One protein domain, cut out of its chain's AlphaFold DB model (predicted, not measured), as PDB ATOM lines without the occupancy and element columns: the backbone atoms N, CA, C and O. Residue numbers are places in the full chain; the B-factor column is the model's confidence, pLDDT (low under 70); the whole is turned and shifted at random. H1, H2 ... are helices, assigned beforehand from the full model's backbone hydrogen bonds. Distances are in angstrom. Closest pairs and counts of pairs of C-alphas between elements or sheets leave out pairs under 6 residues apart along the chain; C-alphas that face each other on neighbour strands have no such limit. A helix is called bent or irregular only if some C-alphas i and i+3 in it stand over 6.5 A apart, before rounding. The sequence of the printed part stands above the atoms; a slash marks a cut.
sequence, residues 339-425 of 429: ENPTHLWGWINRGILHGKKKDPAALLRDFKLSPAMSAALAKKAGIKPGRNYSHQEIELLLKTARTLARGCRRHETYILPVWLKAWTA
ATOM      1  N   GLU A 339       1.245  -1.940  -4.810       86.88
ATOM      2  CA  GLU A 339       0.295  -3.053  -4.961       86.88
ATOM      3  C   GLU A 339       0.594  -3.927  -6.186       86.88
ATOM      4  O   GLU A 339       0.528  -5.152  -6.115       86.88
ATOM      5  N   ASN A 340       0.961  -3.312  -7.311       86.38
ATOM      6  CA  ASN A 340       1.412  -4.007  -8.508       86.38
ATOM      7  C   ASN A 340       2.693  -3.346  -9.056       86.38
ATOM      8  O   ASN A 340       2.625  -2.445  -9.900       86.38
ATOM      9  N   PRO A 341       3.878  -3.846  -8.652       89.88
ATOM     10  CA  PRO A 341       5.172  -3.344  -9.119       89.88
ATOM     11  C   PRO A 341       5.395  -3.450 -10.631       89.88
ATOM     12  O   PRO A 341       6.299  -2.812 -11.167       89.88
ATOM     13  N   THR A 342       4.582  -4.234 -11.338       86.81
ATOM     14  CA  THR A 342       4.652  -4.406 -12.796       86.81
ATOM     15  C   THR A 342       3.591  -3.605 -13.554       86.81
ATOM     16  O   THR A 342       3.524  -3.687 -14.780       86.81
ATOM     17  N   HIS A 343       2.785  -2.790 -12.862       90.12
ATOM     18  CA  HIS A 343       1.670  -2.060 -13.460       90.12
ATOM     19  C   HIS A 343       2.143  -1.040 -14.508       90.12
ATOM     20  O   HIS A 343       2.666   0.029 -14.180       90.12
ATOM     21  N   LEU A 344       1.909  -1.353 -15.785       91.69
ATOM     22  CA  LEU A 344       2.380  -0.580 -16.941       91.69
ATOM     23  C   LEU A 344       2.047   0.911 -16.826       91.69
ATOM     24  O   LEU A 344       2.921   1.768 -16.951       91.69
ATOM     25  N   TRP A 345       0.778   1.225 -16.576       94.62
ATOM     26  CA  TRP A 345       0.332   2.610 -16.525       94.62
ATOM     27  C   TRP A 345       0.819   3.356 -15.284       94.62
ATOM     28  O   TRP A 345       0.972   4.572 -15.339       94.62
ATOM     29  N   GLY A 346       1.127   2.637 -14.199       95.62
ATOM     30  CA  GLY A 346       1.745   3.239 -13.018       95.62
ATOM     31  C   GLY A 346       3.127   3.787 -13.370       95.62
ATOM     32  O   GLY A 346       3.425   4.942 -13.084       95.62
ATOM     33  N   TRP A 347       3.929   2.997 -14.090       96.00
ATOM     34  CA  TRP A 347       5.243   3.416 -14.582       96.00
ATOM     35  C   TRP A 347       5.167   4.536 -15.621       96.00
ATOM     36  O   TRP A 347       5.923   5.503 -15.522       96.00
ATOM     37  N   ILE A 348       4.232   4.454 -16.578       96.31
ATOM     38  CA  ILE A 348       4.019   5.528 -17.565       96.31
ATOM     39  C   ILE A 348       3.673   6.845 -16.861       96.31
ATOM     40  O   ILE A 348       4.301   7.869 -17.134       96.31
ATOM     41  N   ASN A 349       2.714   6.827 -15.933       96.75
ATOM     42  CA  ASN A 349       2.280   8.042 -15.248       96.75
ATOM     43  C   ASN A 349       3.351   8.570 -14.284       96.75
ATOM     44  O   ASN A 349       3.499   9.786 -14.172       96.75
ATOM     45  N   ARG A 350       4.159   7.698 -13.661       96.75
ATOM     46  CA  ARG A 350       5.310   8.124 -12.847       96.75
ATOM     47  C   ARG A 350       6.360   8.858 -13.674       96.75
ATOM     48  O   ARG A 350       6.808   9.926 -13.274       96.75
ATOM     49  N   GLY A 351       6.705   8.335 -14.851       96.38
ATOM     50  CA  GLY A 351       7.642   9.006 -15.753       96.38
ATOM     51  C   GLY A 351       7.119  10.365 -16.238       96.38
ATOM     52  O   GLY A 351       7.846  11.354 -16.230       96.38
ATOM     53  N   ILE A 352       5.829  10.462 -16.576       96.44
ATOM     54  CA  ILE A 352       5.213  11.749 -16.948       96.44
ATOM     55  C   ILE A 352       5.276  12.749 -15.791       96.44
ATOM     56  O   ILE A 352       5.540  13.931 -16.014       96.44
ATOM     57  N   LEU A 353       5.067  12.280 -14.561       96.56
ATOM     58  CA  LEU A 353       5.144  13.115 -13.371       96.56
ATOM     59  C   LEU A 353       6.560  13.656 -13.133       96.56
ATOM     60  O   LEU A 353       6.705  14.839 -12.832       96.56
ATOM     61  N   HIS A 354       7.596  12.835 -13.327       96.12
ATOM     62  CA  HIS A 354       8.997  13.277 -13.246       96.12
ATOM     63  C   HIS A 354       9.319  14.360 -14.279       96.12
ATOM     64  O   HIS A 354       9.916  15.376 -13.929       96.12
ATOM     65  N   GLY A 355       8.831  14.212 -15.516       94.69
ATOM     66  CA  GLY A 355       8.940  15.261 -16.539       94.69
ATOM     67  C   GLY A 355       8.260  16.571 -16.116       94.69
ATOM     68  O   GLY A 355       8.842  17.649 -16.224       94.69
ATOM     69  N   LYS A 356       7.056  16.500 -15.526       94.69
ATOM     70  CA  LYS A 356       6.341  17.679 -14.989       94.69
ATOM     71  C   LYS A 356       7.072  18.350 -13.825       94.69
ATOM     72  O   LYS A 356       7.022  19.571 -13.708       94.69
ATOM     73  N   LYS A 357       7.756  17.565 -12.991       94.88
ATOM     74  CA  LYS A 357       8.617  18.050 -11.902       94.88
ATOM     75  C   LYS A 357       9.977  18.566 -12.384       94.88
ATOM     76  O   LYS A 357      10.713  19.114 -11.572       94.88
ATOM     77  N   LYS A 358      10.298  18.418 -13.676       94.81
ATOM     78  CA  LYS A 358      11.614  18.719 -14.263       94.81
ATOM     79  C   LYS A 358      12.752  17.948 -13.580       94.81
ATOM     80  O   LYS A 358      13.833  18.491 -13.377       94.81
ATOM     81  N   ASP A 359      12.507  16.678 -13.247       95.94
ATOM     82  CA  ASP A 359      13.496  15.761 -12.667       95.94
ATOM     83  C   ASP A 359      13.937  14.707 -13.709       95.94
ATOM     84  O   ASP A 359      13.389  13.596 -13.765       95.94
ATOM     85  N   PRO A 360      14.909  15.034 -14.585       95.06
ATOM     86  CA  PRO A 360      15.370  14.118 -15.625       95.06
ATOM     87  C   PRO A 360      16.104  12.898 -15.053       95.06
ATOM     88  O   PRO A 360      16.078  11.830 -15.667       95.06
ATOM     89  N   ALA A 361      16.730  13.022 -13.878       95.81
ATOM     90  CA  ALA A 361      17.439  11.923 -13.235       95.81
ATOM     91  C   ALA A 361      16.455  10.844 -12.760       95.81
ATOM     92  O   ALA A 361      16.643   9.656 -13.045       95.81
ATOM     93  N   ALA A 362      15.366  11.247 -12.099       95.38
ATOM     94  CA  ALA A 362      14.312  10.323 -11.701       95.38
ATOM     95  C   ALA A 362      13.583   9.721 -12.909       95.38
ATOM     96  O   ALA A 362      13.291   8.523 -12.900       95.38
ATOM     97  N   LEU A 363      13.345  10.508 -13.967       96.12
ATOM     98  CA  LEU A 363      12.745  10.017 -15.208       96.12
ATOM     99  C   LEU A 363      13.567   8.886 -15.840       96.12
ATOM    100  O   LEU A 363      13.018   7.827 -16.143       96.12
ATOM    101  N   LEU A 364      14.876   9.090 -16.008       94.25
ATOM    102  CA  LEU A 364      15.775   8.089 -16.588       94.25
ATOM    103  C   LEU A 364      15.843   6.821 -15.723       94.25
ATOM    104  O   LEU A 364      15.783   5.711 -16.251       94.25
ATOM    105  N   ARG A 365      15.898   6.972 -14.394       92.75
ATOM    106  CA  ARG A 365      15.918   5.847 -13.441       92.75
ATOM    107  C   ARG A 365      14.638   5.002 -13.490       92.75
ATOM    108  O   ARG A 365      14.695   3.769 -13.410       92.75
ATOM    109  N   ASP A 366      13.489   5.661 -13.614       90.56
ATOM    110  CA  ASP A 366      12.161   5.044 -13.537       90.56
ATOM    111  C   ASP A 366      11.565   4.675 -14.903       90.56
ATOM    112  O   ASP A 366      10.422   4.218 -14.984       90.56
ATOM    113  N   PHE A 367      12.326   4.814 -15.988       91.94
ATOM    114  CA  PHE A 367      11.896   4.363 -17.305       91.94
ATOM    115  C   PHE A 367      11.885   2.825 -17.378       91.94
ATOM    116  O   PHE A 367      12.916   2.181 -17.563       91.94
ATOM    117  N   LYS A 368      10.701   2.221 -17.200       87.75
ATOM    118  CA  LYS A 368      10.501   0.755 -17.121       87.75
ATOM    119  C   LYS A 368       9.689   0.156 -18.276       87.75
ATOM    120  O   LYS A 368       9.096  -0.912 -18.133       87.75
ATOM    121  N   LEU A 369       9.650   0.813 -19.435       90.06
ATOM    122  CA  LEU A 369       9.015   0.229 -20.617       90.06
ATOM    123  C   LEU A 369       9.891  -0.871 -21.224       90.06
ATOM    124  O   LEU A 369      11.106  -0.724 -21.345       90.06
ATOM    125  N   SER A 370       9.267  -1.976 -21.638       88.56
ATOM    126  CA  SER A 370       9.993  -3.044 -22.333       88.56
ATOM    127  C   SER A 370      10.622  -2.528 -23.642       88.56
ATOM    128  O   SER A 370      10.027  -1.663 -24.294       88.56
ATOM    129  N   PRO A 371      11.763  -3.085 -24.097       89.50
ATOM    130  CA  PRO A 371      12.440  -2.619 -25.310       89.50
ATOM    131  C   PRO A 371      11.544  -2.589 -26.551       89.50
ATOM    132  O   PRO A 371      11.573  -1.630 -27.318       89.50
ATOM    133  N   ALA A 372      10.697  -3.608 -26.722       88.12
ATOM    134  CA  ALA A 372       9.747  -3.652 -27.825       88.12
ATOM    135  C   ALA A 372       8.748  -2.483 -27.757       88.12
ATOM    136  O   ALA A 372       8.344  -1.952 -28.790       88.12
ATOM    137  N   MET A 373       8.316  -2.094 -26.548       90.25
ATOM    138  CA  MET A 373       7.268  -1.087 -26.370       90.25
ATOM    139  C   MET A 373       7.843   0.292 -26.628       90.25
ATOM    140  O   MET A 373       7.255   1.072 -27.369       90.25
ATOM    141  N   SER A 374       9.031   0.546 -26.082       92.50
ATOM    142  CA  SER A 374       9.798   1.757 -26.343       92.50
ATOM    143  C   SER A 374      10.076   1.918 -27.837       92.50
ATOM    144  O   SER A 374       9.827   2.986 -28.378       92.50
ATOM    145  N   ALA A 375      10.482   0.851 -28.536       92.06
ATOM    146  CA  ALA A 375      10.699   0.885 -29.984       92.06
ATOM    147  C   ALA A 375       9.410   1.168 -30.780       92.06
ATOM    148  O   ALA A 375       9.418   1.972 -31.716       92.06
ATOM    149  N   ALA A 376       8.290   0.538 -30.407       91.88
ATOM    150  CA  ALA A 376       6.997   0.782 -31.041       91.88
ATOM    151  C   ALA A 376       6.520   2.227 -30.823       91.88
ATOM    152  O   ALA A 376       6.060   2.870 -31.767       91.88
ATOM    153  N   LEU A 377       6.667   2.755 -29.605       94.06
ATOM    154  CA  LEU A 377       6.333   4.140 -29.272       94.06
ATOM    155  C   LEU A 377       7.261   5.135 -29.966       94.06
ATOM    156  O   LEU A 377       6.759   6.110 -30.513       94.06
ATOM    157  N   ALA A 378       8.567   4.870 -30.031       94.81
ATOM    158  CA  ALA A 378       9.526   5.701 -30.757       94.81
ATOM    159  C   ALA A 378       9.128   5.837 -32.230       94.81
ATOM    160  O   ALA A 378       8.976   6.951 -32.726       94.81
ATOM    161  N   LYS A 379       8.798   4.720 -32.895       93.94
ATOM    162  CA  LYS A 379       8.290   4.742 -34.275       93.94
ATOM    163  C   LYS A 379       7.012   5.575 -34.416       93.94
ATOM    164  O   LYS A 379       6.847   6.269 -35.415       93.94
ATOM    165  N   LYS A 380       6.093   5.509 -33.445       94.19
ATOM    166  CA  LYS A 380       4.859   6.319 -33.444       94.19
ATOM    167  C   LYS A 380       5.113   7.798 -33.164       94.19
ATOM    168  O   LYS A 380       4.354   8.624 -33.654       94.19
ATOM    169  N   ALA A 381       6.159   8.103 -32.408       94.62
ATOM    170  CA  ALA A 381       6.591   9.450 -32.066       94.62
ATOM    171  C   ALA A 381       7.505  10.094 -33.126       94.62
ATOM    172  O   ALA A 381       7.893  11.244 -32.957       94.62
ATOM    173  N   GLY A 382       7.880   9.373 -34.192       94.81
ATOM    174  CA  GLY A 382       8.847   9.861 -35.184       94.81
ATOM    175  C   GLY A 382      10.302   9.857 -34.697       94.81
ATOM    176  O   GLY A 382      11.155  10.477 -35.320       94.81
ATOM    177  N   ILE A 383      10.595   9.150 -33.603       95.06
ATOM    178  CA  ILE A 383      11.942   8.977 -33.048       95.06
ATOM    179  C   ILE A 383      12.556   7.683 -33.595       95.06
ATOM    180  O   ILE A 383      11.873   6.663 -33.739       95.06
ATOM    181  N   LYS A 384      13.868   7.694 -33.862       94.06
ATOM    182  CA  LYS A 384      14.615   6.490 -34.244       94.06
ATOM    183  C   LYS A 384      14.564   5.461 -33.100       94.06
ATOM    184  O   LYS A 384      15.021   5.768 -32.000       94.06
ATOM    185  N   PRO A 385      14.057   4.235 -33.324       93.50
ATOM    186  CA  PRO A 385      14.044   3.213 -32.283       93.50
ATOM    187  C   PRO A 385      15.460   2.878 -31.806       93.50
ATOM    188  O   PRO A 385      16.343   2.580 -32.611       93.50
ATOM    189  N   GLY A 386      15.662   2.899 -30.492       88.31
ATOM    190  CA  GLY A 386      16.949   2.639 -29.854       88.31
ATOM    191  C   GLY A 386      16.805   2.030 -28.460       88.31
ATOM    192  O   GLY A 386      15.705   1.691 -28.015       88.31
ATOM    193  N   ARG A 387      17.943   1.863 -27.777       83.88
ATOM    194  CA  ARG A 387      18.006   1.401 -26.377       83.88
ATOM    195  C   ARG A 387      18.196   2.544 -25.380       83.88
ATOM    196  O   ARG A 387      17.719   2.434 -24.258       83.88
ATOM    197  N   ASN A 388      18.837   3.627 -25.814       90.38
ATOM    198  CA  ASN A 388      19.154   4.784 -24.988       90.38
ATOM    199  C   ASN A 388      18.382   5.981 -25.539       90.38
ATOM    200  O   ASN A 388      18.719   6.480 -26.608       90.38
ATOM    201  N   TYR A 389      17.337   6.385 -24.826       94.50
ATOM    202  CA  TYR A 389      16.565   7.586 -25.129       94.50
ATOM    203  C   TYR A 389      16.998   8.691 -24.166       94.50
ATOM    204  O   TYR A 389      17.177   8.446 -22.970       94.50
ATOM    205  N   SER A 390      17.152   9.906 -24.675       95.81
ATOM    206  CA  SER A 390      17.273  11.113 -23.860       95.81
ATOM    207  C   SER A 390      16.010  11.332 -23.017       95.81
ATOM    208  O   SER A 390      14.935  10.807 -23.319       95.81
ATOM    209  N   HIS A 391      16.102  12.152 -21.965       95.62
ATOM    210  CA  HIS A 391      14.939  12.461 -21.126       95.62
ATOM    211  C   HIS A 391      13.788  13.093 -21.939       95.62
ATOM    212  O   HIS A 391      12.627  12.757 -21.717       95.62
ATOM    213  N   GLN A 392      14.104  13.929 -22.936       96.25
ATOM    214  CA  GLN A 392      13.120  14.558 -23.828       96.25
ATOM    215  C   GLN A 392      12.406  13.525 -24.711       96.25
ATOM    216  O   GLN A 392      11.183  13.563 -24.858       96.25
ATOM    217  N   GLU A 393      13.153  12.564 -25.260       97.06
ATOM    218  CA  GLU A 393      12.578  11.466 -26.039       97.06
ATOM    219  C   GLU A 393      11.697  10.574 -25.163       97.06
ATOM    220  O   GLU A 393      10.588  10.234 -25.571       97.06
ATOM    221  N   ILE A 394      12.129  10.243 -23.940       97.12
ATOM    222  CA  ILE A 394      11.314   9.466 -22.996       97.12
ATOM    223  C   ILE A 394       9.995  10.186 -22.715       97.12
ATOM    224  O   ILE A 394       8.933   9.569 -22.819       97.12
ATOM    225  N   GLU A 395      10.021  11.484 -22.410       96.56
ATOM    226  CA  GLU A 395       8.790  12.255 -22.220       96.56
ATOM    227  C   GLU A 395       7.859  12.172 -23.432       96.56
ATOM    228  O   GLU A 395       6.646  11.993 -23.272       96.56
ATOM    229  N   LEU A 396       8.410  12.287 -24.644       97.19
ATOM    230  CA  LEU A 396       7.637  12.192 -25.875       97.19
ATOM    231  C   LEU A 396       7.046  10.787 -26.068       97.19
ATOM    232  O   LEU A 396       5.868  10.667 -26.409       97.19
ATOM    233  N   LEU A 397       7.803   9.723 -25.785       96.75
ATOM    234  CA  LEU A 397       7.322   8.335 -25.816       96.75
ATOM    235  C   LEU A 397       6.142   8.132 -24.853       96.75
ATOM    236  O   LEU A 397       5.114   7.569 -25.239       96.75
ATOM    237  N   LEU A 398       6.255   8.615 -23.612       96.62
ATOM    238  CA  LEU A 398       5.213   8.458 -22.592       96.62
ATOM    239  C   LEU A 398       3.946   9.269 -22.923       96.62
ATOM    240  O   LEU A 398       2.828   8.758 -22.797       96.62
ATOM    241  N   LYS A 399       4.098  10.505 -23.420       96.19
ATOM    242  CA  LYS A 399       2.979  11.325 -23.929       96.19
ATOM    243  C   LYS A 399       2.307  10.661 -25.137       96.19
ATOM    244  O   LYS A 399       1.074  10.616 -25.218       96.19
ATOM    245  N   THR A 400       3.100  10.078 -26.038       96.69
ATOM    246  CA  THR A 400       2.609   9.307 -27.190       96.69
ATOM    247  C   THR A 400       1.793   8.101 -26.730       96.69
ATOM    248  O   THR A 400       0.701   7.874 -27.251       96.69
ATOM    249  N   ALA A 401       2.244   7.378 -25.699       95.62
ATOM    250  CA  ALA A 401       1.502   6.252 -25.132       95.62
ATOM    251  C   ALA A 401       0.111   6.669 -24.620       95.62
ATOM    252  O   ALA A 401      -0.889   6.080 -25.033       95.62
ATOM    253  N   ARG A 402       0.012   7.727 -23.793       94.50
ATOM    254  CA  ARG A 402      -1.288   8.239 -23.300       94.50
ATOM    255  C   ARG A 402      -2.211   8.684 -24.432       94.50
ATOM    256  O   ARG A 402      -3.420   8.457 -24.345       94.50
ATOM    257  N   THR A 403      -1.650   9.300 -25.471       95.25
ATOM    258  CA  THR A 403      -2.400   9.787 -26.640       95.25
ATOM    259  C   THR A 403      -2.981   8.626 -27.440       95.25
ATOM    260  O   THR A 403      -4.186   8.584 -27.694       95.25
ATOM    261  N   LEU A 404      -2.147   7.642 -27.785       95.12
ATOM    262  CA  LEU A 404      -2.571   6.454 -28.524       95.12
ATOM    263  C   LEU A 404      -3.609   5.643 -27.747       95.12
ATOM    264  O   LEU A 404      -4.601   5.203 -28.329       95.12
ATOM    265  N   ALA A 405      -3.406   5.477 -26.438       94.31
ATOM    266  CA  ALA A 405      -4.282   4.691 -25.576       94.31
ATOM    267  C   ALA A 405      -5.664   5.295 -25.350       94.31
ATOM    268  O   ALA A 405      -6.563   4.579 -24.915       94.31
ATOM    269  N   ARG A 406      -5.869   6.586 -25.646       94.69
ATOM    270  CA  ARG A 406      -7.170   7.251 -25.477       94.69
ATOM    271  C   ARG A 406      -7.698   7.039 -24.049       94.69
ATOM    272  O   ARG A 406      -7.087   7.531 -23.097       94.69
ATOM    273  N   GLY A 407      -8.828   6.340 -23.913       92.69
ATOM    274  CA  GLY A 407      -9.469   5.974 -22.649       92.69
ATOM    275  C   GLY A 407      -9.107   4.585 -22.110       92.69
ATOM    276  O   GLY A 407      -9.737   4.145 -21.164       92.69
ATOM    277  N   CYS A 408      -8.147   3.866 -22.693       91.88
ATOM    278  CA  CYS A 408      -7.693   2.576 -22.172       91.88
ATOM    279  C   CYS A 408      -6.620   2.788 -21.097       91.88
ATOM    280  O   CYS A 408      -5.532   3.285 -21.408       91.88
ATOM    281  N   ARG A 409      -6.910   2.397 -19.850       91.75
ATOM    282  CA  ARG A 409      -5.937   2.338 -18.738       91.75
ATOM    283  C   ARG A 409      -5.790   0.967 -18.109       91.75
ATOM    284  O   ARG A 409      -5.135   0.796 -17.084       91.75
ATOM    285  N   ARG A 410      -6.295  -0.027 -18.820       87.25
ATOM    286  CA  ARG A 410      -6.097  -1.424 -18.509       87.25
ATOM    287  C   ARG A 410      -4.656  -1.864 -18.710       87.25
ATOM    288  O   ARG A 410      -3.957  -1.394 -19.614       87.25
ATOM    289  N   HIS A 411      -4.212  -2.718 -17.797       83.31
ATOM    290  CA  HIS A 411      -2.837  -3.201 -17.705       83.31
ATOM    291  C   HIS A 411      -2.616  -4.473 -18.535       83.31
ATOM    292  O   HIS A 411      -1.478  -4.807 -18.860       83.31
ATOM    293  N   GLU A 412      -3.688  -5.169 -18.909       83.75
ATOM    294  CA  GLU A 412      -3.618  -6.447 -19.593       83.75
ATOM    295  C   GLU A 412      -2.938  -6.331 -20.960       83.75
ATOM    296  O   GLU A 412      -3.296  -5.529 -21.826       83.75
ATOM    297  N   THR A 413      -1.938  -7.183 -21.167       81.62
ATOM    298  CA  THR A 413      -1.035  -7.113 -22.318       81.62
ATOM    299  C   THR A 413      -1.735  -7.369 -23.650       81.62
ATOM    300  O   THR A 413      -1.321  -6.814 -24.668       81.62
ATOM    301  N   TYR A 414      -2.817  -8.153 -23.657       86.00
ATOM    302  CA  TYR A 414      -3.584  -8.450 -24.869       86.00
ATOM    303  C   TYR A 414      -4.369  -7.250 -25.406       86.00
ATOM    304  O   TYR A 414      -4.808  -7.296 -26.552       86.00
ATOM    305  N   ILE A 415      -4.537  -6.185 -24.614       88.25
ATOM    306  CA  ILE A 415      -5.215  -4.951 -25.034       88.25
ATOM    307  C   ILE A 415      -4.216  -3.984 -25.678       88.25
ATOM    308  O   ILE A 415      -4.602  -3.113 -26.450       88.25
ATOM    309  N   LEU A 416      -2.910  -4.143 -25.443       86.94
ATOM    310  CA  LEU A 416      -1.885  -3.253 -25.997       86.94
ATOM    311  C   LEU A 416      -1.979  -3.066 -27.524       86.94
ATOM    312  O   LEU A 416      -1.855  -1.922 -27.964       86.94
ATOM    313  N   PRO A 417      -2.282  -4.091 -28.350       85.50
ATOM    314  CA  PRO A 417      -2.440  -3.901 -29.794       85.50
ATOM    315  C   PRO A 417      -3.600  -2.973 -30.189       85.50
ATOM    316  O   PRO A 417      -3.563  -2.398 -31.279       85.50
ATOM    317  N   VAL A 418      -4.600  -2.781 -29.314       85.94
ATOM    318  CA  VAL A 418      -5.743  -1.878 -29.545       85.94
ATOM    319  C   VAL A 418      -5.276  -0.446 -29.794       85.94
ATOM    320  O   VAL A 418      -5.829   0.252 -30.646       85.94
ATOM    321  N   TRP A 419      -4.249  -0.007 -29.072       90.00
ATOM    322  CA  TRP A 419      -3.760   1.366 -29.143       90.00
ATOM    323  C   TRP A 419      -2.313   1.475 -29.626       90.00
ATOM    324  O   TRP A 419      -1.973   2.406 -30.357       90.00
ATOM    325  N   LEU A 420      -1.473   0.491 -29.322       87.44
ATOM    326  CA  LEU A 420      -0.104   0.382 -29.810       87.44
ATOM    327  C   LEU A 420      -0.050  -0.576 -31.007       87.44
ATOM    328  O   LEU A 420       0.494  -1.674 -30.926       87.44
ATOM    329  N   LYS A 421      -0.650  -0.165 -32.134       72.94
ATOM    330  CA  LYS A 421      -0.664  -0.944 -33.392       72.94
ATOM    331  C   LYS A 421       0.731  -1.523 -33.697       72.94
ATOM    332  O   LYS A 421       1.694  -0.756 -33.719       72.94
ATOM    333  N   ALA A 422       0.800  -2.822 -34.009       61.66
ATOM    334  CA  ALA A 422       2.017  -3.632 -34.206       61.66
ATOM    335  C   ALA A 422       2.755  -4.096 -32.929       61.66
ATOM    336  O   ALA A 422       3.793  -4.750 -33.035       61.66
ATOM    337  N   TRP A 423       2.204  -3.852 -31.735       63.31
ATOM    338  CA  TRP A 423       2.532  -4.639 -30.546       63.31
ATOM    339  C   TRP A 423       2.087  -6.085 -30.785       63.31
ATOM    340  O   TRP A 423       0.914  -6.280 -31.090       63.31
ATOM    341  N   THR A 424       3.036  -7.034 -30.760       57.44
ATOM    342  CA  THR A 424       2.896  -8.479 -31.071       57.44
ATOM    343  C   THR A 424       1.512  -8.875 -31.581       57.44
ATOM    344  O   THR A 424       0.601  -9.117 -30.789       57.44
ATOM    345  N   ALA A 425       1.400  -8.868 -32.913       51.16
ATOM    346  CA  ALA A 425       0.175  -9.006 -33.687       51.16
ATOM    347  C   ALA A 425      -0.724 -10.161 -33.226       51.16
ATOM    348  O   ALA A 425      -0.244 -11.166 -32.697       51.16
TER     349      ALA A 425
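Overview. This is residues 339 to 425 of the 429 residues of an uncharacterized protein of Elusimicrobia bacterium CG1_02_56_21 (UniProt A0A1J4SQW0). Find the longest helix, H4, in the core; H1 crosses it on one side with H2 folded back beside H1 as a hairpin, H3 crosses it on another side, and H5 lies off its last end. The printed part has 87 residues, with five named helices in the order H1 to H5, which hold 53 of them, and no named strand; the class is all helix, and the whole is compact, with a radius of gyration of the C-alphas of 12.1 A and spans of 34 by 34 by 20 A.

Along the chain. Start at C-alpha 344, (2.380, -0.580, -16.941): H1, residues 344 to 356, runs 18.8 A. Next come H2, 360 to 366, H3, 371 to 381, 15.0 A, and H4, 391 to 405, 21.2 A. H5, 413 to 419, ends at C-alpha 419, (-3.760, 1.366, -29.143); it is only just irregular, C-alphas 414 and 417 being 6.8 A apart.

Arrangement. Look first at H4, the hub. Its residues 395 to 399 touch H1 at a steep tilt of 49 degrees; closest C-alphas Ile 348 and Leu 398, 5.9 A. Its residues 396 to 401 touch H3, about perpendicular at 83 degrees; closest C-alphas Leu 377 and Leu 397, 5.5 A. Its residues 404 to 405 only just touch H5, with 3 pairs of C-alphas within 8 A; closest Ala 405 and Trp 419, 4.9 A. H1 and H2 touch as a hairpin, a shallow tilt of 10 degrees, opposite ways; closest C-alphas Gly 351 and Leu 363, 5.2 A. Every O i to N i+4 pair is within hydrogen-bond range in H1, H2, H3 and H4; in H5 0 of 3, with 3 of 4 O i to N i+3 pairs.

Size, cuts and confidence. The farthest C-alphas, Lys 357 and Ala 425, are 35.7 A apart. The printed part has no cut and no long link; the model's pLDDT is under 70 at residues 422 to 425.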